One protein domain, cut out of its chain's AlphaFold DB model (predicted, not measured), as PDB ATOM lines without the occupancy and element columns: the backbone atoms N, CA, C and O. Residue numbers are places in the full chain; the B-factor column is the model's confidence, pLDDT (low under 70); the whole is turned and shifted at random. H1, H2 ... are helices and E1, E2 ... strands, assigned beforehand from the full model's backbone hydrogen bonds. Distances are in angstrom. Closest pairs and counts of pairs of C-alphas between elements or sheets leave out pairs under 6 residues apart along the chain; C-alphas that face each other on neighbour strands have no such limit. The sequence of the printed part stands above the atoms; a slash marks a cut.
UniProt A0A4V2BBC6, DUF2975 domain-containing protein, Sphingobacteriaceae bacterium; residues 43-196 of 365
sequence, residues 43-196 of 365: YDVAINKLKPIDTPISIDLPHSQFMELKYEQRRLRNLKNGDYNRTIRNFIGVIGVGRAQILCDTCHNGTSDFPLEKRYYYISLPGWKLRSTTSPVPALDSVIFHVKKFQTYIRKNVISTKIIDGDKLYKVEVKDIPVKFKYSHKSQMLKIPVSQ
ATOM      1  N   TYR A  43     -12.191  -5.436  10.285       51.28
ATOM      2  CA  TYR A  43     -11.440  -5.388   9.040       51.28
ATOM      3  C   TYR A  43     -11.592  -3.990   8.463       51.28
ATOM      4  O   TYR A  43     -12.687  -3.607   8.055       51.28
ATOM      5  N   ASP A  44     -10.493  -3.251   8.382       48.97
ATOM      6  CA  ASP A  44     -10.449  -2.078   7.519       48.97
ATOM      7  C   ASP A  44     -10.120  -2.568   6.102       48.97
ATOM      8  O   ASP A  44      -8.982  -2.944   5.776       48.97
ATOM      9  N   VAL A  45     -11.158  -2.684   5.269       53.25
ATOM     10  CA  VAL A  45     -11.007  -3.094   3.873       53.25
ATOM     11  C   VAL A  45     -10.498  -1.894   3.091       53.25
ATOM     12  O   VAL A  45     -11.247  -1.156   2.452       53.25
ATOM     13  N   ALA A  46      -9.182  -1.727   3.093       50.59
ATOM     14  CA  ALA A  46      -8.520  -0.852   2.149       50.59
ATOM     15  C   ALA A  46      -8.634  -1.462   0.743       50.59
ATOM     16  O   ALA A  46      -7.764  -2.214   0.291       50.59
ATOM     17  N   ILE A  47      -9.720  -1.145   0.035       53.16
ATOM     18  CA  ILE A  47      -9.896  -1.508  -1.373       53.16
ATOM     19  C   ILE A  47      -8.867  -0.714  -2.183       53.16
ATOM     20  O   ILE A  47      -9.140   0.369  -2.702       53.16
ATOM     21  N   ASN A  48      -7.654  -1.252  -2.309       53.84
ATOM     22  CA  ASN A  48      -6.729  -0.817  -3.344       53.84
ATOM     23  C   ASN A  48      -7.468  -0.944  -4.684       53.84
ATOM     24  O   ASN A  48      -7.868  -2.045  -5.070       53.84
ATOM     25  N   LYS A  49      -7.677   0.187  -5.376       63.69
ATOM     26  CA  LYS A  49      -8.377   0.286  -6.669       63.69
ATOM     27  C   LYS A  49      -7.557  -0.369  -7.793       63.69
ATOM     28  O   LYS A  49      -7.099   0.299  -8.719       63.69
ATOM     29  N   LEU A  50      -7.335  -1.682  -7.731       70.75
ATOM     30  CA  LEU A  50      -6.865  -2.427  -8.892       70.75
ATOM     31  C   LEU A  50      -7.933  -2.337  -9.980       70.75
ATOM     32  O   LEU A  50      -9.119  -2.536  -9.715       70.75
ATOM     33  N   LYS A  51      -7.511  -2.072 -11.221       80.56
ATOM     34  CA  LYS A  51      -8.424  -2.126 -12.369       80.56
ATOM     35  C   LYS A  51      -9.095  -3.509 -12.409       80.56
ATOM     36  O   LYS A  51      -8.405  -4.514 -12.170       80.56
ATOM     37  N   PRO A  52     -10.409  -3.584 -12.680       78.94
ATOM     38  CA  PRO A  52     -11.097  -4.864 -12.786       78.94
ATOM     39  C   PRO A  52     -10.452  -5.714 -13.894       78.94
ATOM     40  O   PRO A  52      -9.873  -5.178 -14.840       78.94
ATOM     41  N   ILE A  53     -10.458  -7.040 -13.714       81.50
ATOM     42  CA  ILE A  53      -9.834  -7.981 -14.667       81.50
ATOM     43  C   ILE A  53     -10.581  -7.942 -16.000       81.50
ATOM     44  O   ILE A  53      -9.959  -7.851 -17.057       81.50
ATOM     45  N   ASP A  54     -11.909  -7.969 -15.917       80.50
ATOM     46  CA  ASP A  54     -12.806  -7.810 -17.051       80.50
ATOM     47  C   ASP A  54     -13.482  -6.441 -16.970       80.50
ATOM     48  O   ASP A  54     -13.639  -5.870 -15.889       80.50
ATOM     49  N   THR A  55     -13.919  -5.928 -18.115       82.12
ATOM     50  CA  THR A  55     -14.776  -4.743 -18.168       82.12
ATOM     51  C   THR A  55     -16.066  -5.022 -17.383       82.12
ATOM     52  O   THR A  55     -16.672  -6.070 -17.588       82.12
ATOM     53  N   PRO A  56     -16.518  -4.148 -16.471       82.56
ATOM     54  CA  PRO A  56     -17.801  -4.358 -15.807       82.56
ATOM     55  C   PRO A  56     -18.926  -4.362 -16.851       82.56
ATOM     56  O   PRO A  56     -18.984  -3.479 -17.706       82.56
ATOM     57  N   ILE A  57     -19.796  -5.372 -16.802       84.25
ATOM     58  CA  ILE A  57     -21.017  -5.422 -17.614       84.25
ATOM     59  C   ILE A  57     -22.108  -4.704 -16.825       84.25
ATOM     60  O   ILE A  57     -22.281  -4.988 -15.639       84.25
ATOM     61  N   SER A  58     -22.831  -3.786 -17.470       86.88
ATOM     62  CA  SER A  58     -23.972  -3.132 -16.829       86.88
ATOM     63  C   SER A  58     -25.054  -4.160 -16.488       86.88
ATOM     64  O   SER A  58     -25.425  -4.985 -17.326       86.88
ATOM     65  N   ILE A  59     -25.553  -4.105 -15.254       85.56
ATOM     66  CA  ILE A  59     -26.663  -4.940 -14.775       85.56
ATOM     67  C   ILE A  59     -28.018  -4.484 -15.326       85.56
ATOM     68  O   ILE A  59     -28.970  -5.256 -15.279       85.56
ATOM     69  N   ASP A  60     -28.083  -3.276 -15.887       90.94
ATOM     70  CA  ASP A  60     -29.308  -2.683 -16.435       90.94
ATOM     71  C   ASP A  60     -29.634  -3.202 -17.847       90.94
ATOM     72  O   ASP A  60     -30.670  -2.875 -18.423       90.94
ATOM     73  N   LEU A  61     -28.741  -4.004 -18.436       88.69
ATOM     74  CA  LEU A  61     -28.942  -4.582 -19.759       88.69
ATOM     75  C   LEU A  61     -30.035  -5.663 -19.742       88.69
ATOM     76  O   LEU A  61     -30.121  -6.440 -18.785       88.69
ATOM     77  N   PRO A  62     -30.806  -5.812 -20.838       94.62
ATOM     78  CA  PRO A  62     -31.671  -6.967 -21.037       94.62
ATOM     79  C   PRO A  62     -30.912  -8.277 -20.806       94.62
ATOM     80  O   PRO A  62     -29.761  -8.420 -21.227       94.62
ATOM     81  N   HIS A  63     -31.565  -9.259 -20.181       88.56
ATOM     82  CA  HIS A  63     -30.916 -10.509 -19.771       88.56
ATOM     83  C   HIS A  63     -30.161 -11.212 -20.914       88.56
ATOM     84  O   HIS A  63     -29.063 -11.726 -20.702       88.56
ATOM     85  N   SER A  64     -30.711 -11.202 -22.133       91.62
ATOM     86  CA  SER A  64     -30.063 -11.769 -23.323       91.62
ATOM     87  C   SER A  64     -28.735 -11.078 -23.650       91.62
ATOM     88  O   SER A  64     -27.720 -11.757 -23.783       91.62
ATOM     89  N   GLN A  65     -28.717  -9.743 -23.689       90.44
ATOM     90  CA  GLN A  65     -27.515  -8.942 -23.944       90.44
ATOM     91  C   GLN A  65     -26.487  -9.088 -22.814       90.44
ATOM     92  O   GLN A  65     -25.290  -9.225 -23.063       90.44
ATOM     93  N   PHE A  66     -26.949  -9.126 -21.562       86.88
ATOM     94  CA  PHE A  66     -26.089  -9.381 -20.408       86.88
ATOM     95  C   PHE A  66     -25.384 -10.742 -20.516       86.88
ATOM     96  O   PHE A  66     -24.173 -10.850 -20.301       86.88
ATOM     97  N   MET A  67     -26.130 -11.794 -20.870       87.31
ATOM     98  CA  MET A  67     -25.588 -13.145 -21.031       87.31
ATOM     99  C   MET A  67     -24.644 -13.257 -22.229       87.31
ATOM    100  O   MET A  67     -23.627 -13.945 -22.124       87.31
ATOM    101  N   GLU A  68     -24.936 -12.562 -23.328       88.00
ATOM    102  CA  GLU A  68     -24.071 -12.478 -24.505       88.00
ATOM    103  C   GLU A  68     -22.726 -11.830 -24.161       88.00
ATOM    104  O   GLU A  68     -21.683 -12.463 -24.324       88.00
ATOM    105  N   LEU A  69     -22.730 -10.641 -23.551       87.00
ATOM    106  CA  LEU A  69     -21.502  -9.966 -23.119       87.00
ATOM    107  C   LEU A  69     -20.707 -10.808 -22.114       87.00
ATOM    108  O   LEU A  69     -19.479 -10.889 -22.185       87.00
ATOM    109  N   LYS A  70     -21.389 -11.496 -21.193       84.69
ATOM    110  CA  LYS A  70     -20.741 -12.404 -20.235       84.69
ATOM    111  C   LYS A  70     -20.094 -13.598 -20.938       84.69
ATOM    112  O   LYS A  70     -19.004 -14.035 -20.551       84.69
ATOM    113  N   TYR A  71     -20.747 -14.139 -21.961       84.38
ATOM    114  CA  TYR A  71     -20.197 -15.204 -22.790       84.38
ATOM    115  C   TYR A  71     -18.972 -14.724 -23.575       84.38
ATOM    116  O   TYR A  71     -17.947 -15.411 -23.578       84.38
ATOM    117  N   GLU A  72     -19.029 -13.532 -24.165       83.81
ATOM    118  CA  GLU A  72     -17.901 -12.924 -24.872       83.81
ATOM    119  C   GLU A  72     -16.704 -12.679 -23.953       83.81
ATOM    120  O   GLU A  72     -15.584 -13.075 -24.280       83.81
ATOM    121  N   GLN A  73     -16.925 -12.125 -22.761       84.12
ATOM    122  CA  GLN A  73     -15.869 -11.953 -21.761       84.12
ATOM    123  C   GLN A  73     -15.231 -13.285 -21.380       84.12
ATOM    124  O   GLN A  73     -14.005 -13.410 -21.336       84.12
ATOM    125  N   ARG A  74     -16.048 -14.325 -21.169       82.38
ATOM    126  CA  ARG A  74     -15.547 -15.673 -20.887       82.38
ATOM    127  C   ARG A  74     -14.741 -16.226 -22.060       82.38
ATOM    128  O   ARG A  74     -13.706 -16.857 -21.840       82.38
ATOM    129  N   ARG A  75     -15.185 -15.999 -23.297       80.88
ATOM    130  CA  ARG A  75     -14.477 -16.405 -24.518       80.88
ATOM    131  C   ARG A  75     -13.130 -15.689 -24.638       80.88
ATOM    132  O   ARG A  75     -12.124 -16.367 -24.828       80.88
ATOM    133  N   LEU A  76     -13.088 -14.370 -24.460       79.81
ATOM    134  CA  LEU A  76     -11.858 -13.571 -24.462       79.81
ATOM    135  C   LEU A  76     -10.892 -14.015 -23.364       79.81
ATOM    136  O   LEU A  76      -9.703 -14.188 -23.622       79.81
ATOM    137  N   ARG A  77     -11.393 -14.280 -22.154       79.69
ATOM    138  CA  ARG A  77     -10.576 -14.816 -21.059       79.69
ATOM    139  C   ARG A  77     -10.000 -16.188 -21.407       79.69
ATOM    140  O   ARG A  77      -8.820 -16.432 -21.178       79.69
ATOM    141  N   ASN A  78     -10.796 -17.074 -22.002       79.19
ATOM    142  CA  ASN A  78     -10.312 -18.377 -22.457       79.19
ATOM    143  C   ASN A  78      -9.246 -18.240 -23.556       79.19
ATOM    144  O   ASN A  78      -8.269 -18.986 -23.537       79.19
ATOM    145  N   LEU A  79      -9.397 -17.290 -24.484       78.38
ATOM    146  CA  LEU A  79      -8.385 -16.993 -25.506       78.38
ATOM    147  C   LEU A  79      -7.088 -16.481 -24.868       78.38
ATOM    148  O   LEU A  79      -6.029 -17.054 -25.107       78.38
ATOM    149  N   LYS A  80      -7.172 -15.491 -23.970       78.56
ATOM    150  CA  LYS A  80      -6.023 -14.975 -23.203       78.56
ATOM    151  C   LYS A  80      -5.322 -16.065 -22.396       78.56
ATOM    152  O   LYS A  80      -4.101 -16.085 -22.308       78.56
ATOM    153  N   ASN A  81      -6.075 -17.023 -21.864       75.75
ATOM    154  CA  ASN A  81      -5.528 -18.150 -21.109       75.75
ATOM    155  C   ASN A  81      -5.022 -19.298 -22.007       75.75
ATOM    156  O   ASN A  81      -4.491 -20.291 -21.501       75.75
ATOM    157  N   GLY A  82      -5.171 -19.194 -23.334       72.19
ATOM    158  CA  GLY A  82      -4.789 -20.229 -24.290       72.19
ATOM    159  C   GLY A  82      -5.578 -21.529 -24.106       72.19
ATOM    160  O   GLY A  82      -5.012 -22.622 -24.150       72.19
ATOM    161  N   ASP A  83      -6.874 -21.424 -23.822       74.00
ATOM    162  CA  ASP A  83      -7.813 -22.544 -23.684       74.00
ATOM    163  C   ASP A  83      -8.512 -22.917 -25.006       74.00
ATOM    164  O   ASP A  83      -9.370 -23.805 -25.020       74.00
ATOM    165  N   TYR A  84      -8.131 -22.275 -26.115       66.56
ATOM    166  CA  TYR A  84      -8.714 -22.477 -27.440       66.56
ATOM    167  C   TYR A  84      -7.965 -23.562 -28.237       66.56
ATOM    168  O   TYR A  84      -6.741 -23.531 -28.359       66.56
ATOM    169  N   ASN A  85      -8.736 -24.508 -28.786       52.97
ATOM    170  CA  ASN A  85      -8.325 -25.618 -29.655       52.97
ATOM    171  C   ASN A  85      -7.450 -26.716 -28.998       52.97
ATOM    172  O   ASN A  85      -6.262 -26.543 -28.723       52.97
ATOM    173  N   ARG A  86      -8.054 -27.885 -28.726       57.41
ATOM    174  CA  ARG A  86      -7.464 -28.956 -27.903       57.41
ATOM    175  C   ARG A  86      -7.041 -30.164 -28.725       57.41
ATOM    176  O   ARG A  86      -7.869 -30.945 -29.168       57.41
ATOM    177  N   THR A  87      -5.741 -30.411 -28.767       56.22
ATOM    178  CA  THR A  87      -5.228 -31.787 -28.767       56.22
ATOM    179  C   THR A  87      -4.515 -31.982 -27.437       56.22
ATOM    180  O   THR A  87      -3.355 -31.605 -27.288       56.22
ATOM    181  N   ILE A  88      -5.248 -32.481 -26.439       60.41
ATOM    182  CA  ILE A  88      -4.670 -32.881 -25.154       60.41
ATOM    183  C   ILE A  88      -4.547 -34.397 -25.186       60.41
ATOM    184  O   ILE A  88      -5.554 -35.091 -25.313       60.41
ATOM    185  N   ARG A  89      -3.322 -34.906 -25.071       62.28
ATOM    186  CA  ARG A  89      -3.093 -36.323 -24.795       62.28
ATOM    187  C   ARG A  89      -2.928 -36.460 -23.291       62.28
ATOM    188  O   ARG A  89      -1.883 -36.120 -22.743       62.28
ATOM    189  N   ASN A  90      -3.994 -36.895 -22.631       67.62
ATOM    190  CA  ASN A  90      -3.977 -37.184 -21.203       67.62
ATOM    191  C   ASN A  90      -3.504 -38.619 -20.981       67.62
ATOM    192  O   ASN A  90      -4.057 -39.547 -21.562       67.62
ATOM    193  N   PHE A  91      -2.527 -38.797 -20.103       68.19
ATOM    194  CA  PHE A  91      -2.279 -40.053 -19.416       68.19
ATOM    195  C   PHE A  91      -3.278 -40.163 -18.259       68.19
ATOM    196  O   PHE A  91      -3.052 -39.655 -17.158       68.19
ATOM    197  N   ILE A  92      -4.435 -40.764 -18.565       64.31
ATOM    198  CA  ILE A  92      -5.397 -41.301 -17.578       64.31
ATOM    199  C   ILE A  92      -5.910 -40.227 -16.606       64.31
ATOM    200  O   ILE A  92      -6.220 -40.478 -15.452       64.31
ATOM    201  N   GLY A  93      -5.963 -38.971 -17.051       69.19
ATOM    202  CA  GLY A  93      -6.416 -37.868 -16.203       69.19
ATOM    203  C   GLY A  93      -5.482 -37.519 -15.034       69.19
ATOM    204  O   GLY A  93      -5.871 -36.700 -14.211       69.19
ATOM    205  N   VAL A  94      -4.264 -38.071 -14.962       77.31
ATOM    206  CA  VAL A  94      -3.286 -37.718 -13.912       77.31
ATOM    207  C   VAL A  94      -2.280 -36.686 -14.405       77.31
ATOM    208  O   VAL A  94      -2.029 -35.676 -13.750       77.31
ATOM    209  N   ILE A  95      -1.744 -36.901 -15.601       85.56
ATOM    210  CA  ILE A  95      -0.844 -35.965 -16.268       85.56
ATOM    211  C   ILE A  95      -1.160 -35.978 -17.755       85.56
ATOM    212  O   ILE A  95      -1.554 -36.997 -18.308       85.56
ATOM    213  N   GLY A  96      -1.035 -34.849 -18.427       85.12
ATOM    214  CA  GLY A  96      -1.223 -34.781 -19.868       85.12
ATOM    215  C   GLY A  96      -0.187 -33.888 -20.501       85.12
ATOM    216  O   GLY A  96       0.453 -33.079 -19.835       85.12
ATOM    217  N   VAL A  97      -0.022 -34.042 -21.802       87.44
ATOM    218  CA  VAL A  97       0.803 -33.152 -22.607       87.44
ATOM    219  C   VAL A  97      -0.038 -32.563 -23.712       87.44
ATOM    220  O   VAL A  97      -0.876 -33.228 -24.332       87.44
ATOM    221  N   GLY A  98       0.161 -31.272 -23.922       85.25
ATOM    222  CA  GLY A  98      -0.646 -30.515 -24.847       85.25
ATOM    223  C   GLY A  98       0.137 -29.421 -25.533       85.25
ATOM    224  O   GLY A  98       1.182 -28.943 -25.085       85.25
ATOM    225  N   ARG A  99      -0.444 -29.013 -26.651       83.50
ATOM    226  CA  ARG A  99      -0.159 -27.757 -27.325       83.50
ATOM    227  C   ARG A  99      -1.403 -26.895 -27.204       83.50
ATOM    228  O   ARG A  99      -2.519 -27.413 -27.262       83.50
ATOM    229  N   ALA A 100      -1.220 -25.604 -27.010       73.00
ATOM    230  CA  ALA A 100      -2.311 -24.648 -27.074       73.00
ATOM    231  C   ALA A 100      -1.942 -23.546 -28.052       73.00
ATOM    232  O   ALA A 100      -0.771 -23.175 -28.197       73.00
ATOM    233  N   GLN A 101      -2.964 -23.072 -28.752       63.69
ATOM    234  CA  GLN A 101      -2.825 -21.948 -29.653       63.69
ATOM    235  C   GLN A 101      -2.816 -20.645 -28.844       63.69
ATOM    236  O   GLN A 101      -3.540 -20.519 -27.859       63.69
ATOM    237  N   ILE A 102      -1.914 -19.762 -29.274       63.50
ATOM    238  CA  ILE A 102      -1.887 -18.299 -29.165       63.50
ATOM    239  C   ILE A 102      -2.310 -17.736 -27.798       63.50
ATOM    240  O   ILE A 102      -3.482 -17.692 -27.436       63.50
ATOM    241  N   LEU A 103      -1.320 -17.237 -27.051       61.12
ATOM    242  CA  LEU A 103      -1.552 -16.198 -26.047       61.12
ATOM    243  C   LEU A 103      -1.811 -14.904 -26.808       61.12
ATOM    244  O   LEU A 103      -0.951 -14.487 -27.578       61.12
ATOM    245  N   CYS A 104      -2.957 -14.274 -26.596       66.69
ATOM    246  CA  CYS A 104      -3.258 -13.024 -27.267       66.69
ATOM    247  C   CYS A 104      -3.683 -11.962 -26.265       66.69
ATOM    248  O   CYS A 104      -4.826 -11.942 -25.809       66.69
ATOM    249  N   ASP A 105      -2.751 -11.082 -25.913       63.78
ATOM    250  CA  ASP A 105      -3.031  -9.976 -25.001       63.78
ATOM    251  C   ASP A 105      -3.857  -8.869 -25.664       63.78
ATOM    252  O   ASP A 105      -4.681  -8.240 -24.997       63.78
ATOM    253  N   THR A 106      -3.651  -8.659 -26.967       63.06
ATOM    254  CA  THR A 106      -4.269  -7.605 -27.788       63.06
ATOM    255  C   THR A 106      -5.454  -8.090 -28.613       63.06
ATOM    256  O   THR A 106      -6.003  -7.316 -29.386       63.06
ATOM    257  N   CYS A 107      -5.889  -9.343 -28.456       65.38
ATOM    258  CA  CYS A 107      -7.015  -9.848 -29.233       65.38
ATOM    259  C   CYS A 107      -8.269  -9.032 -28.957       65.38
ATOM    260  O   CYS A 107      -8.662  -8.834 -27.803       65.38
ATOM    261  N   HIS A 108      -8.877  -8.552 -30.031       59.75
ATOM    262  CA  HIS A 108     -10.154  -7.857 -30.011       59.75
ATOM    263  C   HIS A 108     -11.227  -8.768 -30.605       59.75
ATOM    264  O   HIS A 108     -10.931  -9.703 -31.355       59.75
ATOM    265  N   ASN A 109     -12.477  -8.536 -30.212       53.50
ATOM    266  CA  ASN A 109     -13.614  -9.232 -30.800       53.50
ATOM    267  C   ASN A 109     -13.646  -8.930 -32.308       53.50
ATOM    268  O   ASN A 109     -13.701  -7.766 -32.689       53.50
ATOM    269  N   GLY A 110     -13.618  -9.964 -33.154       48.78
ATOM    270  CA  GLY A 110     -14.014  -9.836 -34.563       48.78
ATOM    271  C   GLY A 110     -13.014 -10.283 -35.630       48.78
ATOM    272  O   GLY A 110     -13.438 -10.502 -36.756       48.78
ATOM    273  N   THR A 111     -11.732 -10.498 -35.330       46.19
ATOM    274  CA  THR A 111     -10.763 -10.905 -36.366       46.19
ATOM    275  C   THR A 111     -10.438 -12.395 -36.283       46.19
ATOM    276  O   THR A 111      -9.820 -12.863 -35.329       46.19
ATOM    277  N   SER A 112     -10.862 -13.145 -37.303       49.69
ATOM    278  CA  SER A 112     -10.457 -14.533 -37.584       49.69
ATOM    279  C   SER A 112      -8.960 -14.677 -37.868       49.69
ATOM    280  O   SER A 112      -8.420 -15.778 -37.754       49.69
ATOM    281  N   ASP A 113      -8.287 -13.568 -38.164       48.03
ATOM    282  CA  ASP A 113      -6.845 -13.495 -38.348       48.03
ATOM    283  C   ASP A 113      -6.160 -13.294 -37.002       48.03
ATOM    284  O   ASP A 113      -5.691 -12.215 -36.647       48.03
ATOM    285  N   PHE A 114      -6.119 -14.366 -36.214       54.44
ATOM    286  CA  PHE A 114      -5.149 -14.429 -35.134       54.44
ATOM    287  C   PHE A 114      -3.771 -14.537 -35.797       54.44
ATOM    288  O   PHE A 114      -3.519 -15.558 -36.451       54.44
ATOM    289  N   PRO A 115      -2.873 -13.539 -35.663       51.81
ATOM    290  CA  PRO A 115      -1.506 -13.714 -36.127       51.81
ATOM    291  C   PRO A 115      -0.974 -14.997 -35.486       51.81
ATOM    292  O   PRO A 115      -1.259 -15.271 -34.319       51.81
ATOM    293  N   LEU A 116      -0.267 -15.822 -36.265       52.59
ATOM    294  CA  LEU A 116       0.283 -17.140 -35.901       52.59
ATOM    295  C   LEU A 116       1.360 -17.063 -34.790       52.59
ATOM    296  O   LEU A 116       2.367 -17.771 -34.808       52.59
ATOM    297  N   GLU A 117       1.170 -16.202 -33.797       56.59
ATOM    298  CA  GLU A 117       2.101 -15.933 -32.726       56.59
ATOM    299  C   GLU A 117       2.118 -17.083 -31.720       56.59
ATOM    300  O   GLU A 117       1.183 -17.347 -30.965       56.59
ATOM    301  N   LYS A 118       3.257 -17.780 -31.751       65.69
ATOM    302  CA  LYS A 118       3.835 -18.626 -30.701       65.69
ATOM    303  C   LYS A 118       2.851 -19.610 -30.061       65.69
ATOM    304  O   LYS A 118       2.229 -19.373 -29.026       65.69
ATOM    305  N   ARG A 119       2.826 -20.816 -30.633       74.94
ATOM    306  CA  ARG A 119       2.322 -22.009 -29.939       74.94
ATOM    307  C   ARG A 119       3.106 -22.189 -28.644       74.94
ATOM    308  O   ARG A 119       4.335 -22.156 -28.661       74.94
ATOM    309  N   TYR A 120       2.401 -22.428 -27.546       82.88
ATOM    310  CA  TYR A 120       3.041 -22.820 -26.298       82.88
ATOM    311  C   TYR A 120       2.714 -24.274 -25.982       82.88
ATOM    312  O   TYR A 120       1.627 -24.785 -26.277       82.88
ATOM    313  N   TYR A 121       3.686 -24.938 -25.375       88.00
ATOM    314  CA  TYR A 121       3.596 -26.331 -24.989       88.00
ATOM    315  C   TYR A 121       3.487 -26.426 -23.473       88.00
ATOM    316  O   TYR A 121       4.011 -25.574 -22.751       88.00
ATOM    317  N   TYR A 122       2.748 -27.417 -22.987       91.06
ATOM    318  CA  TYR A 122       2.505 -27.562 -21.559       91.06
ATOM    319  C   TYR A 122       2.326 -29.014 -21.131       91.06
ATOM    320  O   TYR A 122       1.896 -29.870 -21.909       91.06
ATOM    321  N   ILE A 123       2.603 -29.241 -19.851       92.75
ATOM    322  CA  ILE A 123       2.163 -30.402 -19.086       92.75
ATOM    323  C   ILE A 123       0.880 -30.003 -18.353       92.75
ATOM    324  O   ILE A 123       0.867 -29.012 -17.629       92.75
ATOM    325  N   SER A 124      -0.215 -30.731 -18.541       92.25
ATOM    326  CA  SER A 124      -1.454 -30.545 -17.781       92.25
ATOM    327  C   SER A 124      -1.487 -31.459 -16.564       92.25
ATOM    328  O   SER A 124      -1.165 -32.637 -16.685       92.25
ATOM    329  N   LEU A 125      -1.948 -30.938 -15.429       93.25
ATOM    330  CA  LEU A 125      -2.158 -31.685 -14.189       93.25
ATOM    331  C   LEU A 125      -3.651 -31.636 -13.819       93.25
ATOM    332  O   LEU A 125      -4.078 -30.702 -13.138       93.25
ATOM    333  N   PRO A 126      -4.480 -32.589 -14.289       89.44
ATOM    334  CA  PRO A 126      -5.924 -32.552 -14.060       89.44
ATOM    335  C   PRO A 126      -6.298 -32.776 -12.593       89.44
ATOM    336  O   PRO A 126      -7.266 -32.198 -12.115       89.44
ATOM    337  N   GLY A 127      -5.488 -33.518 -11.835       89.88
ATOM    338  CA  GLY A 127      -5.696 -33.715 -10.399       89.88
ATOM    339  C   GLY A 127      -5.545 -32.454  -9.538       89.88
ATOM    340  O   GLY A 127      -5.744 -32.542  -8.331       89.88
ATOM    341  N   TRP A 128      -5.217 -31.294 -10.119       92.94
ATOM    342  CA  TRP A 128      -4.904 -30.063  -9.392       92.94
ATOM    343  C   TRP A 128      -5.620 -28.856  -9.995       92.94
ATOM    344  O   TRP A 128      -5.527 -28.596 -11.196       92.94
ATOM    345  N   LYS A 129      -6.316 -28.094  -9.149       92.38
ATOM    346  CA  LYS A 129      -7.094 -26.910  -9.532       92.38
ATOM    347  C   LYS A 129      -6.733 -25.698  -8.680       92.38
ATOM    348  O   LYS A 129      -6.103 -25.828  -7.638       92.38
ATOM    349  N   LEU A 130      -7.157 -24.513  -9.102       91.06
ATOM    350  CA  LEU A 130      -7.087 -23.330  -8.247       91.06
ATOM    351  C   LEU A 130      -8.253 -23.307  -7.262       91.06
ATOM    352  O   LEU A 130      -9.352 -23.775  -7.574       91.06
ATOM    353  N   ARG A 131      -8.019 -22.716  -6.090       87.75
ATOM    354  CA  ARG A 131      -9.054 -22.406  -5.100       87.75
ATOM    355  C   ARG A 131     -10.027 -21.357  -5.663       87.75
ATOM    356  O   ARG A 131      -9.842 -20.153  -5.521       87.75
ATOM    357  N   SER A 132     -11.043 -21.825  -6.380       74.25
ATOM    358  CA  SER A 132     -12.056 -20.978  -7.015       74.25
ATOM    359  C   SER A 132     -13.157 -20.614  -6.031       74.25
ATOM    360  O   SER A 132     -13.674 -21.486  -5.333       74.25
ATOM    361  N   THR A 133     -13.625 -19.370  -6.078       53.84
ATOM    362  CA  THR A 133     -14.977 -19.046  -5.629       53.84
ATOM    363  C   THR A 133     -15.991 -19.665  -6.574       53.84
ATOM    364  O   THR A 133     -15.912 -19.502  -7.791       53.84
ATOM    365  N   THR A 134     -16.952 -20.392  -6.019       46.72
ATOM    366  CA  THR A 134     -18.214 -20.714  -6.696       46.72
ATOM    367  C   THR A 134     -19.204 -19.545  -6.618       46.72
ATOM    368  O   THR A 134     -20.131 -19.484  -7.419       46.72
ATOM    369  N   SER A 135     -18.987 -18.602  -5.691       35.50
ATOM    370  CA  SER A 135     -19.841 -17.436  -5.444       35.50
ATOM    371  C   SER A 135     -19.363 -16.177  -6.190       35.50
ATOM    372  O   SER A 135     -18.154 -15.950  -6.281       35.50
ATOM    373  N   PRO A 136     -20.280 -15.322  -6.691       37.31
ATOM    374  CA  PRO A 136     -19.946 -13.999  -7.226       37.31
ATOM    375  C   PRO A 136     -19.377 -13.044  -6.166       37.31
ATOM    376  O   PRO A 136     -18.716 -12.073  -6.525       37.31
ATOM    377  N   VAL A 137     -19.597 -13.325  -4.876       42.81
ATOM    378  CA  VAL A 137     -18.930 -12.623  -3.776       42.81
ATOM    379  C   VAL A 137     -17.612 -13.346  -3.504       42.81
ATOM    380  O   VAL A 137     -17.645 -14.510  -3.089       42.81
ATOM    381  N   PRO A 138     -16.450 -12.719  -3.762       51.25
ATOM    382  CA  PRO A 138     -15.173 -13.366  -3.541       51.25
ATOM    383  C   PRO A 138     -15.007 -13.653  -2.047       51.25
ATOM    384  O   PRO A 138     -14.791 -12.739  -1.253       51.25
ATOM    385  N   ALA A 139     -15.106 -14.927  -1.660       60.38
ATOM    386  CA  ALA A 139     -14.661 -15.378  -0.351       60.38
ATOM    387  C   ALA A 139     -13.218 -14.900  -0.126       60.38
ATOM    388  O   ALA A 139     -12.443 -14.770  -1.082       60.38
ATOM    389  N   LEU A 140     -12.854 -14.621   1.126       63.72
ATOM    390  CA  LEU A 140     -11.556 -14.031   1.460       63.72
ATOM    391  C   LEU A 140     -10.373 -14.868   0.931       63.72
ATOM    392  O   LEU A 140      -9.323 -14.322   0.621       63.72
ATOM    393  N   ASP A 141     -10.562 -16.179   0.788       65.31
ATOM    394  CA  ASP A 141      -9.577 -17.148   0.311       65.31
ATOM    395  C   ASP A 141      -9.696 -17.488  -1.185       65.31
ATOM    396  O   ASP A 141      -8.948 -18.319  -1.697       65.31
ATOM    397  N   SER A 142     -10.621 -16.861  -1.904       76.88
ATOM    398  CA  SER A 142     -10.810 -17.116  -3.326       76.88
ATOM    399  C   SER A 142      -9.757 -16.451  -4.195       76.88
ATOM    400  O   SER A 142      -9.234 -15.376  -3.878       76.88
ATOM    401  N   VAL A 143      -9.466 -17.094  -5.327       85.94
ATOM    402  CA  VAL A 143      -8.477 -16.585  -6.266       85.94
ATOM    403  C   VAL A 143      -8.993 -16.529  -7.699       85.94
ATOM    404  O   VAL A 143      -9.705 -17.421  -8.165       85.94
ATOM    405  N   ILE A 144      -8.597 -15.485  -8.430       87.12
ATOM    406  CA  ILE A 144      -8.937 -15.298  -9.843       87.12
ATOM    407  C   ILE A 144      -7.657 -15.324 -10.671       87.12
ATOM    408  O   ILE A 144      -6.785 -14.470 -10.525       87.12
ATOM    409  N   PHE A 145      -7.555 -16.301 -11.567       88.88
ATOM    410  CA  PHE A 145      -6.457 -16.386 -12.523       88.88
ATOM    411  C   PHE A 145      -6.688 -15.458 -13.717       88.88
ATOM    412  O   PHE A 145      -7.783 -15.431 -14.287       88.88
ATOM    413  N   HIS A 146      -5.645 -14.737 -14.124       87.94
ATOM    414  CA  HIS A 146      -5.652 -13.929 -15.341       87.94
ATOM    415  C   HIS A 146      -4.257 -13.818 -15.961       87.94
ATOM    416  O   HIS A 146      -3.244 -14.158 -15.346       87.94
ATOM    417  N   VAL A 147      -4.218 -13.357 -17.210       86.69
ATOM    418  CA  VAL A 147      -2.990 -13.112 -17.970       86.69
ATOM    419  C   VAL A 147      -2.949 -11.644 -18.368       86.69
ATOM    420  O   VAL A 147      -3.938 -11.100 -18.864       86.69
ATOM    421  N   LYS A 148      -1.798 -11.004 -18.157       86.06
ATOM    422  CA  LYS A 148      -1.550  -9.613 -18.535       86.06
ATOM    423  C   LYS A 148      -0.119  -9.467 -19.034       86.06
ATOM    424  O   LYS A 148       0.811  -9.766 -18.288       86.06
ATOM    425  N   LYS A 149       0.063  -8.943 -20.253       85.50
ATOM    426  CA  LYS A 149       1.393  -8.758 -20.871       85.50
ATOM    427  C   LYS A 149       2.187 -10.075 -20.900       85.50
ATOM    428  O   LYS A 149       3.332 -10.114 -20.462       85.50
ATOM    429  N   PHE A 150       1.539 -11.166 -21.307       81.75
ATOM    430  CA  PHE A 150       2.061 -12.532 -21.390       81.75
ATOM    431  C   PHE A 150       2.501 -13.148 -20.055       81.75
ATOM    432  O   PHE A 150       2.922 -14.305 -20.024       81.75
ATOM    433  N   GLN A 151       2.347 -12.424 -18.946       88.69
ATOM    434  CA  GLN A 151       2.625 -12.901 -17.604       88.69
ATOM    435  C   GLN A 151       1.331 -13.370 -16.936       88.69
ATOM    436  O   GLN A 151       0.284 -12.722 -17.011       88.69
ATOM    437  N   THR A 152       1.410 -14.520 -16.278       90.94
ATOM    438  CA  THR A 152       0.316 -15.136 -15.527       90.94
ATOM    439  C   THR A 152       0.273 -14.616 -14.099       90.94
ATOM    440  O   THR A 152       1.312 -14.549 -13.432       90.94
ATOM    441  N   TYR A 153      -0.929 -14.294 -13.625       92.75
ATOM    442  CA  TYR A 153      -1.181 -13.779 -12.284       92.75
ATOM    443  C   TYR A 153      -2.348 -14.496 -11.613       92.75
ATOM    444  O   TYR A 153      -3.277 -14.994 -12.256       92.75
ATOM    445  N   ILE A 154      -2.311 -14.472 -10.289       92.50
ATOM    446  CA  ILE A 154      -3.424 -14.802  -9.417       92.50
ATOM    447  C   ILE A 154      -3.801 -13.550  -8.635       92.50
ATOM    448  O   ILE A 154      -2.997 -13.031  -7.860       92.50
ATOM    449  N   ARG A 155      -5.032 -13.081  -8.826       90.00
ATOM    450  CA  ARG A 155      -5.633 -12.037  -8.000       90.00
ATOM    451  C   ARG A 155      -6.258 -12.667  -6.768       90.00
ATOM    452  O   ARG A 155      -7.136 -13.517  -6.912       90.00
ATOM    453  N   LYS A 156      -5.836 -12.235  -5.583       88.12
ATOM    454  CA  LYS A 156      -6.410 -12.680  -4.307       88.12
ATOM    455  C   LYS A 156      -6.344 -11.595  -3.243       88.12
ATOM    456  O   LYS A 156      -5.602 -10.619  -3.386       88.12
ATOM    457  N   ASN A 157      -7.107 -11.786  -2.174       82.25
ATOM    458  CA  ASN A 157      -7.025 -10.947  -0.988       82.25
ATOM    459  C   ASN A 157      -5.788 -11.343  -0.170       82.25
ATOM    460  O   ASN A 157      -5.559 -12.518   0.113       82.25
ATOM    461  N   VAL A 158      -4.975 -10.357   0.195       82.12
ATOM    462  CA  VAL A 158      -3.789 -10.515   1.034       82.12
ATOM    463  C   VAL A 158      -4.021  -9.728   2.311       82.12
ATOM    464  O   VAL A 158      -4.266  -8.525   2.272       82.12
ATOM    465  N   ILE A 159      -3.947 -10.419   3.441       76.62
ATOM    466  CA  ILE A 159      -4.123  -9.811   4.755       76.62
ATOM    467  C   ILE A 159      -2.755  -9.330   5.235       76.62
ATOM    468  O   ILE A 159      -1.836 -10.136   5.381       76.62
ATOM    469  N   SER A 160      -2.616  -8.032   5.485       72.12
ATOM    470  CA  SER A 160      -1.499  -7.470   6.236       72.12
ATOM    471  C   SER A 160      -1.969  -7.126   7.648       72.12
ATOM    472  O   SER A 160      -2.969  -6.439   7.856       72.12
ATOM    473  N   THR A 161      -1.267  -7.645   8.651       64.94
ATOM    474  CA  THR A 161      -1.501  -7.281  10.050       64.94
ATOM    475  C   THR A 161      -0.836  -5.946  10.337       64.94
ATOM    476  O   THR A 161       0.378  -5.823  10.157       64.94
ATOM    477  N   LYS A 162      -1.605  -4.970  10.823       61.47
ATOM    478  CA  LYS A 162      -1.067  -3.748  11.419       61.47
ATOM    479  C   LYS A 162      -1.531  -3.699  12.870       61.47
ATOM    480  O   LYS A 162      -2.724  -3.703  13.143       61.47
ATOM    481  N   ILE A 163      -0.581  -3.709  13.799       57.69
ATOM    482  CA  ILE A 163      -0.879  -3.534  15.222       57.69
ATOM    483  C   ILE A 163      -0.967  -2.025  15.453       57.69
ATOM    484  O   ILE A 163      -0.009  -1.314  15.149       57.69
ATOM    485  N   ILE A 164      -2.116  -1.539  15.917       56.75
ATOM    486  CA  ILE A 164      -2.313  -0.148  16.335       56.75
ATOM    487  C   ILE A 164      -2.894  -0.222  17.749       56.75
ATOM    488  O   ILE A 164      -3.937  -0.835  17.933       56.75
ATOM    489  N   ASP A 165      -2.180   0.325  18.735       54.75
ATOM    490  CA  ASP A 165      -2.627   0.468  20.132       54.75
ATOM    491  C   ASP A 165      -3.196  -0.802  20.797       54.75
ATOM    492  O   ASP A 165      -4.262  -0.793  21.399       54.75
ATOM    493  N   GLY A 166      -2.476  -1.924  20.705       63.72
ATOM    494  CA  GLY A 166      -2.832  -3.171  21.406       63.72
ATOM    495  C   GLY A 166      -3.916  -4.014  20.724       63.72
ATOM    496  O   GLY A 166      -3.922  -5.235  20.905       63.72
ATOM    497  N   ASP A 167      -4.728  -3.417  19.850       65.25
ATOM    498  CA  ASP A 167      -5.712  -4.120  19.029       65.25
ATOM    499  C   ASP A 167      -5.141  -4.529  17.659       65.25
ATOM    500  O   ASP A 167      -4.412  -3.803  16.970       65.25
ATOM    501  N   LYS A 168      -5.457  -5.762  17.240       59.81
ATOM    502  CA  LYS A 168      -5.044  -6.305  15.937       59.81
ATOM    503  C   LYS A 168      -6.014  -5.839  14.855       59.81
ATOM    504  O   LYS A 168      -7.054  -6.461  14.649       59.81
ATOM    505  N   LEU A 169      -5.632  -4.803  14.114       67.38
ATOM    506  CA  LEU A 169      -6.312  -4.399  12.886       67.38
ATOM    507  C   LEU A 169      -5.771  -5.201  11.693       67.38
ATOM    508  O   LEU A 169      -4.568  -5.244  11.406       67.38
ATOM    509  N   TYR A 170      -6.683  -5.859  10.983       66.00
ATOM    510  CA  TYR A 170      -6.371  -6.603   9.769       66.00
ATOM    511  C   TYR A 170      -6.703  -5.736   8.562       66.00
ATOM    512  O   TYR A 170      -7.869  -5.436   8.307       66.00
ATOM    513  N   LYS A 171      -5.680  -5.363   7.793       72.50
ATOM    514  CA  LYS A 171      -5.861  -4.674   6.519       72.50
ATOM    515  C   LYS A 171      -5.927  -5.716   5.410       72.50
ATOM    516  O   LYS A 171      -5.008  -6.518   5.246       72.50
ATOM    517  N   VAL A 172      -7.017  -5.721   4.651       74.44
ATOM    518  CA  VAL A 172      -7.192  -6.635   3.515       74.44
ATOM    519  C   VAL A 172      -6.917  -5.872   2.229       74.44
ATOM    520  O   VAL A 172      -7.621  -4.921   1.911       74.44
ATOM    521  N   GLU A 173      -5.900  -6.292   1.480       80.88
ATOM    522  CA  GLU A 173      -5.528  -5.684   0.203       80.88
ATOM    523  C   GLU A 173      -5.679  -6.692  -0.936       80.88
ATOM    524  O   GLU A 173      -5.151  -7.803  -0.877       80.88
ATOM    525  N   VAL A 174      -6.336  -6.296  -2.024       84.06
ATOM    526  CA  VAL A 174      -6.359  -7.102  -3.252       84.06
ATOM    527  C   VAL A 174      -5.011  -6.956  -3.959       84.06
ATOM    528  O   VAL A 174      -4.577  -5.834  -4.231       84.06
ATOM    529  N   LYS A 175      -4.340  -8.072  -4.272       88.19
ATOM    530  CA  LYS A 175      -3.048  -8.080  -4.983       88.19
ATOM    531  C   LYS A 175      -3.048  -9.061  -6.149       88.19
ATOM    532  O   LYS A 175      -3.622 -10.144  -6.059       88.19
ATOM    533  N   ASP A 176      -2.364  -8.674  -7.224       91.88
ATOM    534  CA  ASP A 176      -2.021  -9.551  -8.345       91.88
ATOM    535  C   ASP A 176      -0.645 -10.179  -8.071       91.88
ATOM    536  O   ASP A 176       0.371  -9.487  -8.077       91.88
ATOM    537  N   ILE A 177      -0.608 -11.488  -7.817       93.19
ATOM    538  CA  ILE A 177       0.626 -12.232  -7.539       93.19
ATOM    539  C   ILE A 177       1.058 -12.976  -8.804       93.19
ATOM    540  O   ILE A 177       0.260 -13.750  -9.339       93.19
ATOM    541  N   PRO A 178       2.290 -12.777  -9.306       95.25
ATOM    542  CA  PRO A 178       2.767 -13.497 -10.477       95.25
ATOM    543  C   PRO A 178       2.937 -14.986 -10.164       95.25
ATOM    544  O   PRO A 178       3.458 -15.366  -9.116       95.25
ATOM    545  N   VAL A 179       2.536 -15.837 -11.104       95.12
ATOM    546  CA  VAL A 179       2.711 -17.295 -11.021       95.12
ATOM    547  C   VAL A 179       3.422 -17.830 -12.254       95.12
ATOM    548  O   VAL A 179       3.396 -17.203 -13.308       95.12
ATOM    549  N   LYS A 180       4.064 -18.997 -12.128       94.06
ATOM    550  CA  LYS A 180       4.850 -19.634 -13.205       94.06
ATOM    551  C   LYS A 180       4.054 -20.636 -14.046       94.06
ATOM    552  O   LYS A 180       4.595 -21.237 -14.970       94.06
ATOM    553  N   PHE A 181       2.786 -20.852 -13.715       92.75
ATOM    554  CA  PHE A 181       1.905 -21.786 -14.407       92.75
ATOM    555  C   PHE A 181       0.748 -21.064 -15.085       92.75
ATOM    556  O   PHE A 181       0.381 -19.943 -14.740       92.75
ATOM    557  N   LYS A 182       0.119 -21.768 -16.020       90.81
ATOM    558  CA  LYS A 182      -1.159 -21.406 -16.621       90.81
ATOM    559  C   LYS A 182      -2.290 -22.220 -16.003       90.81
ATOM    560  O   LYS A 182      -2.067 -23.286 -15.433       90.81
ATOM    561  N   TYR A 183      -3.519 -21.742 -16.158       89.56
ATOM    562  CA  TYR A 183      -4.704 -22.416 -15.645       89.56
ATOM    563  C   TYR A 183      -5.804 -22.501 -16.699       89.56
ATOM    564  O   TYR A 183      -6.055 -21.534 -17.419       89.56
ATOM    565  N   SER A 184      -6.468 -23.658 -16.782       86.25
ATOM    566  CA  SER A 184      -7.665 -23.822 -17.608       86.25
ATOM    567  C   SER A 184      -8.918 -23.764 -16.754       86.25
ATOM    568  O   SER A 184      -9.195 -24.703 -16.009       86.25
ATOM    569  N   HIS A 185      -9.737 -22.725 -16.923       83.19
ATOM    570  CA  HIS A 185     -11.032 -22.654 -16.240       83.19
ATOM    571  C   HIS A 185     -12.026 -23.676 -16.796       83.19
ATOM    572  O   HIS A 185     -12.885 -24.162 -16.063       83.19
ATOM    573  N   LYS A 186     -11.921 -24.027 -18.086       80.94
ATOM    574  CA  LYS A 186     -12.829 -25.002 -18.705       80.94
ATOM    575  C   LYS A 186     -12.618 -26.409 -18.151       80.94
ATOM    576  O   LYS A 186     -13.589 -27.114 -17.921       80.94
ATOM    577  N   SER A 187     -11.363 -26.814 -17.960       80.94
ATOM    578  CA  SER A 187     -11.037 -28.143 -17.423       80.94
ATOM    579  C   SER A 187     -10.667 -28.167 -15.954       80.94
ATOM    580  O   SER A 187     -10.402 -29.247 -15.450       80.94
ATOM    581  N   GLN A 188     -10.635 -27.017 -15.280       87.31
ATOM    582  CA  GLN A 188     -10.255 -26.919 -13.871       87.31
ATOM    583  C   GLN A 188      -8.918 -27.621 -13.584       87.31
ATOM    584  O   GLN A 188      -8.821 -28.453 -12.685       87.31
ATOM    585  N   MET A 189      -7.900 -27.318 -14.399       89.25
ATOM    586  CA  MET A 189      -6.597 -27.987 -14.335       89.25
ATOM    587  C   MET A 189      -5.426 -27.021 -14.476       89.25
ATOM    588  O   MET A 189      -5.489 -26.052 -15.249       89.25
ATOM    589  N   LEU A 190      -4.340 -27.330 -13.770       92.25
ATOM    590  CA  LEU A 190      -3.059 -26.641 -13.892       92.25
ATOM    591  C   LEU A 190      -2.378 -26.990 -15.221       92.25
ATOM    592  O   LEU A 190      -2.453 -28.125 -15.696       92.25
ATOM    593  N   LYS A 191      -1.678 -26.023 -15.812       92.00
ATOM    594  CA  LYS A 191      -0.842 -26.203 -17.002       92.00
ATOM    595  C   LYS A 191       0.546 -25.629 -16.748       92.00
ATOM    596  O   LYS A 191       0.707 -24.420 -16.603       92.00
ATOM    597  N   ILE A 192       1.555 -26.479 -16.751       93.12
ATOM    598  CA  ILE A 192       2.950 -26.095 -16.567       93.12
ATOM    599  C   ILE A 192       3.568 -25.860 -17.947       93.12
ATOM    600  O   ILE A 192       3.583 -26.793 -18.750       93.12
ATOM    601  N   PRO A 193       4.039 -24.641 -18.264       91.38
ATOM    602  CA  PRO A 193       4.665 -24.366 -19.552       91.38
ATOM    603  C   PRO A 193       5.986 -25.135 -19.681       91.38
ATOM    604  O   PRO A 193       6.789 -25.161 -18.752       91.38
ATOM    605  N   VAL A 194       6.218 -25.752 -20.839       91.81
ATOM    606  CA  VAL A 194       7.446 -26.507 -21.138       91.81
ATOM    607  C   VAL A 194       7.917 -26.256 -22.569       91.81
ATOM    608  O   VAL A 194       7.202 -25.680 -23.390       91.81
ATOM    609  N   SER A 195       9.136 -26.701 -22.880       90.81
ATOM    610  CA  SER A 195       9.664 -26.657 -24.246       90.81
ATOM    611  C   SER A 195       8.944 -27.653 -25.165       90.81
ATOM    612  O   SER A 195       8.452 -28.691 -24.718       90.81
ATOM    613  N   GLN A 196       8.956 -27.388 -26.476       89.25
ATOM    614  CA  GLN A 196       8.458 -28.337 -27.479       89.25
ATOM    615  C   GLN A 196       9.148 -29.702 -27.369       89.25
ATOM    616  O   GLN A 196       8.484 -30.734 -27.421       89.25
TER     617      GLN A 196
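What this domain is: This is residues 43 to 196 of the 365 residues of the protein "DUF2975 domain-containing protein" of Sphingobacteriaceae bacterium (UniProt A0A4V2BBC6). A strongly twisted and curled sheet of five strands, E1 E2 E3 E9 E8, makes one end of the domain, and from beside its edge strand E8 a second sheet, E5 E6 E7, reaches away as a long arm ending in the hairpin of E6 and E7. One helix, H1, comes in from the side and meets the second sheet with its last residues, 77 to 80, while its first residues lie far from both sheets. The printed part has 154 residues, with one named helix followed by nine named strands, H1 E1 E2 E3 E4 E5 E6 E7 E8 E9, and the class is mixed, helices and strands. Both sheets are antiparallel, in the orders E1 E2 E3 E9 E8 and E5 E6 E7, and E4 pairs with no named strand. The whole is only just loose, close to compact, with a radius of gyration of the C-alphas of 18.2 A, and the C-alphas span 58 by 41 by 27 A.

Where its parts are: The larger sheet holds E1, residues 87 to 91, E2, residues 95 to 100, E3, residues 120 to 125, E8, residues 182 to 184, and E9, residues 189 to 194. E3 is 15.9 A long, and E2 and E9 are 15.7 A each. E9 ends with C-alpha 194 at (7.446, -26.507, -21.138). E4 is residues 128 to 130. In the second sheet E5, residues 143 to 148, is 15.7 A long, E6, residues 151 to 164, is 36.6 A, and E7, residues 167 to 178, is 32.1 A. C-alpha 164, where E6 ends, is at (-2.313, -0.148, 16.335). H1, residues 63 to 80, is 25.5 A long and begins with C-alpha 63 at (-30.916, -10.509, -19.771).

How they stand to each other: E1 E2 E3 form a meander, each strand the antiparallel neighbour of the one before. E1 and E2 are a hairpin, with N 91 and O 95 2.7 A apart, within hydrogen-bond range. E2 and E3 are a hairpin too, with N 96 and O 124 at 2.8 A. E3 and E9 are antiparallel at 138 degrees, with N 192 and O 123 at 2.8 A. The hairpin of E8 and E9 has N 182 and O 191 at 2.8 A, and E8 and E1 are the edge strands. E3 and E4 meet only through their link, while the closest C-alphas of E4 and E9, those of Lys 129 and Met 189, are 4.9 A apart. Between the sheets, the closest C-alphas of E5 and E8, those of Phe 145 and Tyr 183, are 7.0 A apart. E5 E6 E7 form a second meander, in a sheet that is only just strongly twisted, its C-alphas lying up to 4.4 A off the best plane. The hairpin of E5 and E6 has N 155 and O 144 at 2.8 A, and that of E6 and E7 has N 158 and O 173 at 2.8 A. E6 bends by 55 degrees at residue 154, and E7 by 57 degrees at residue 174. Residues 43 to 44 pair, parallel, with residues 170 to 171 of E7. H1 only grazes this sheet, and its closest C-alpha pair with E5, Lys 80 and Val 147, is 6.3 A apart. Every O i to N i+4 pair in H1 is within hydrogen-bond range.

The domain as a whole: The two C-alphas farthest apart, those of Asp 113 and Gly 166, are 60.8 A apart. The printed part has no cut. The links E2 to E3, of 19 residues, and E4 to E5, of 12, are long. The mean pLDDT of the printed part is 75.7, and it is under 70 in residues 43 to 49, 84 to 93, 101 to 118, 133 to 141 and 161 to 170.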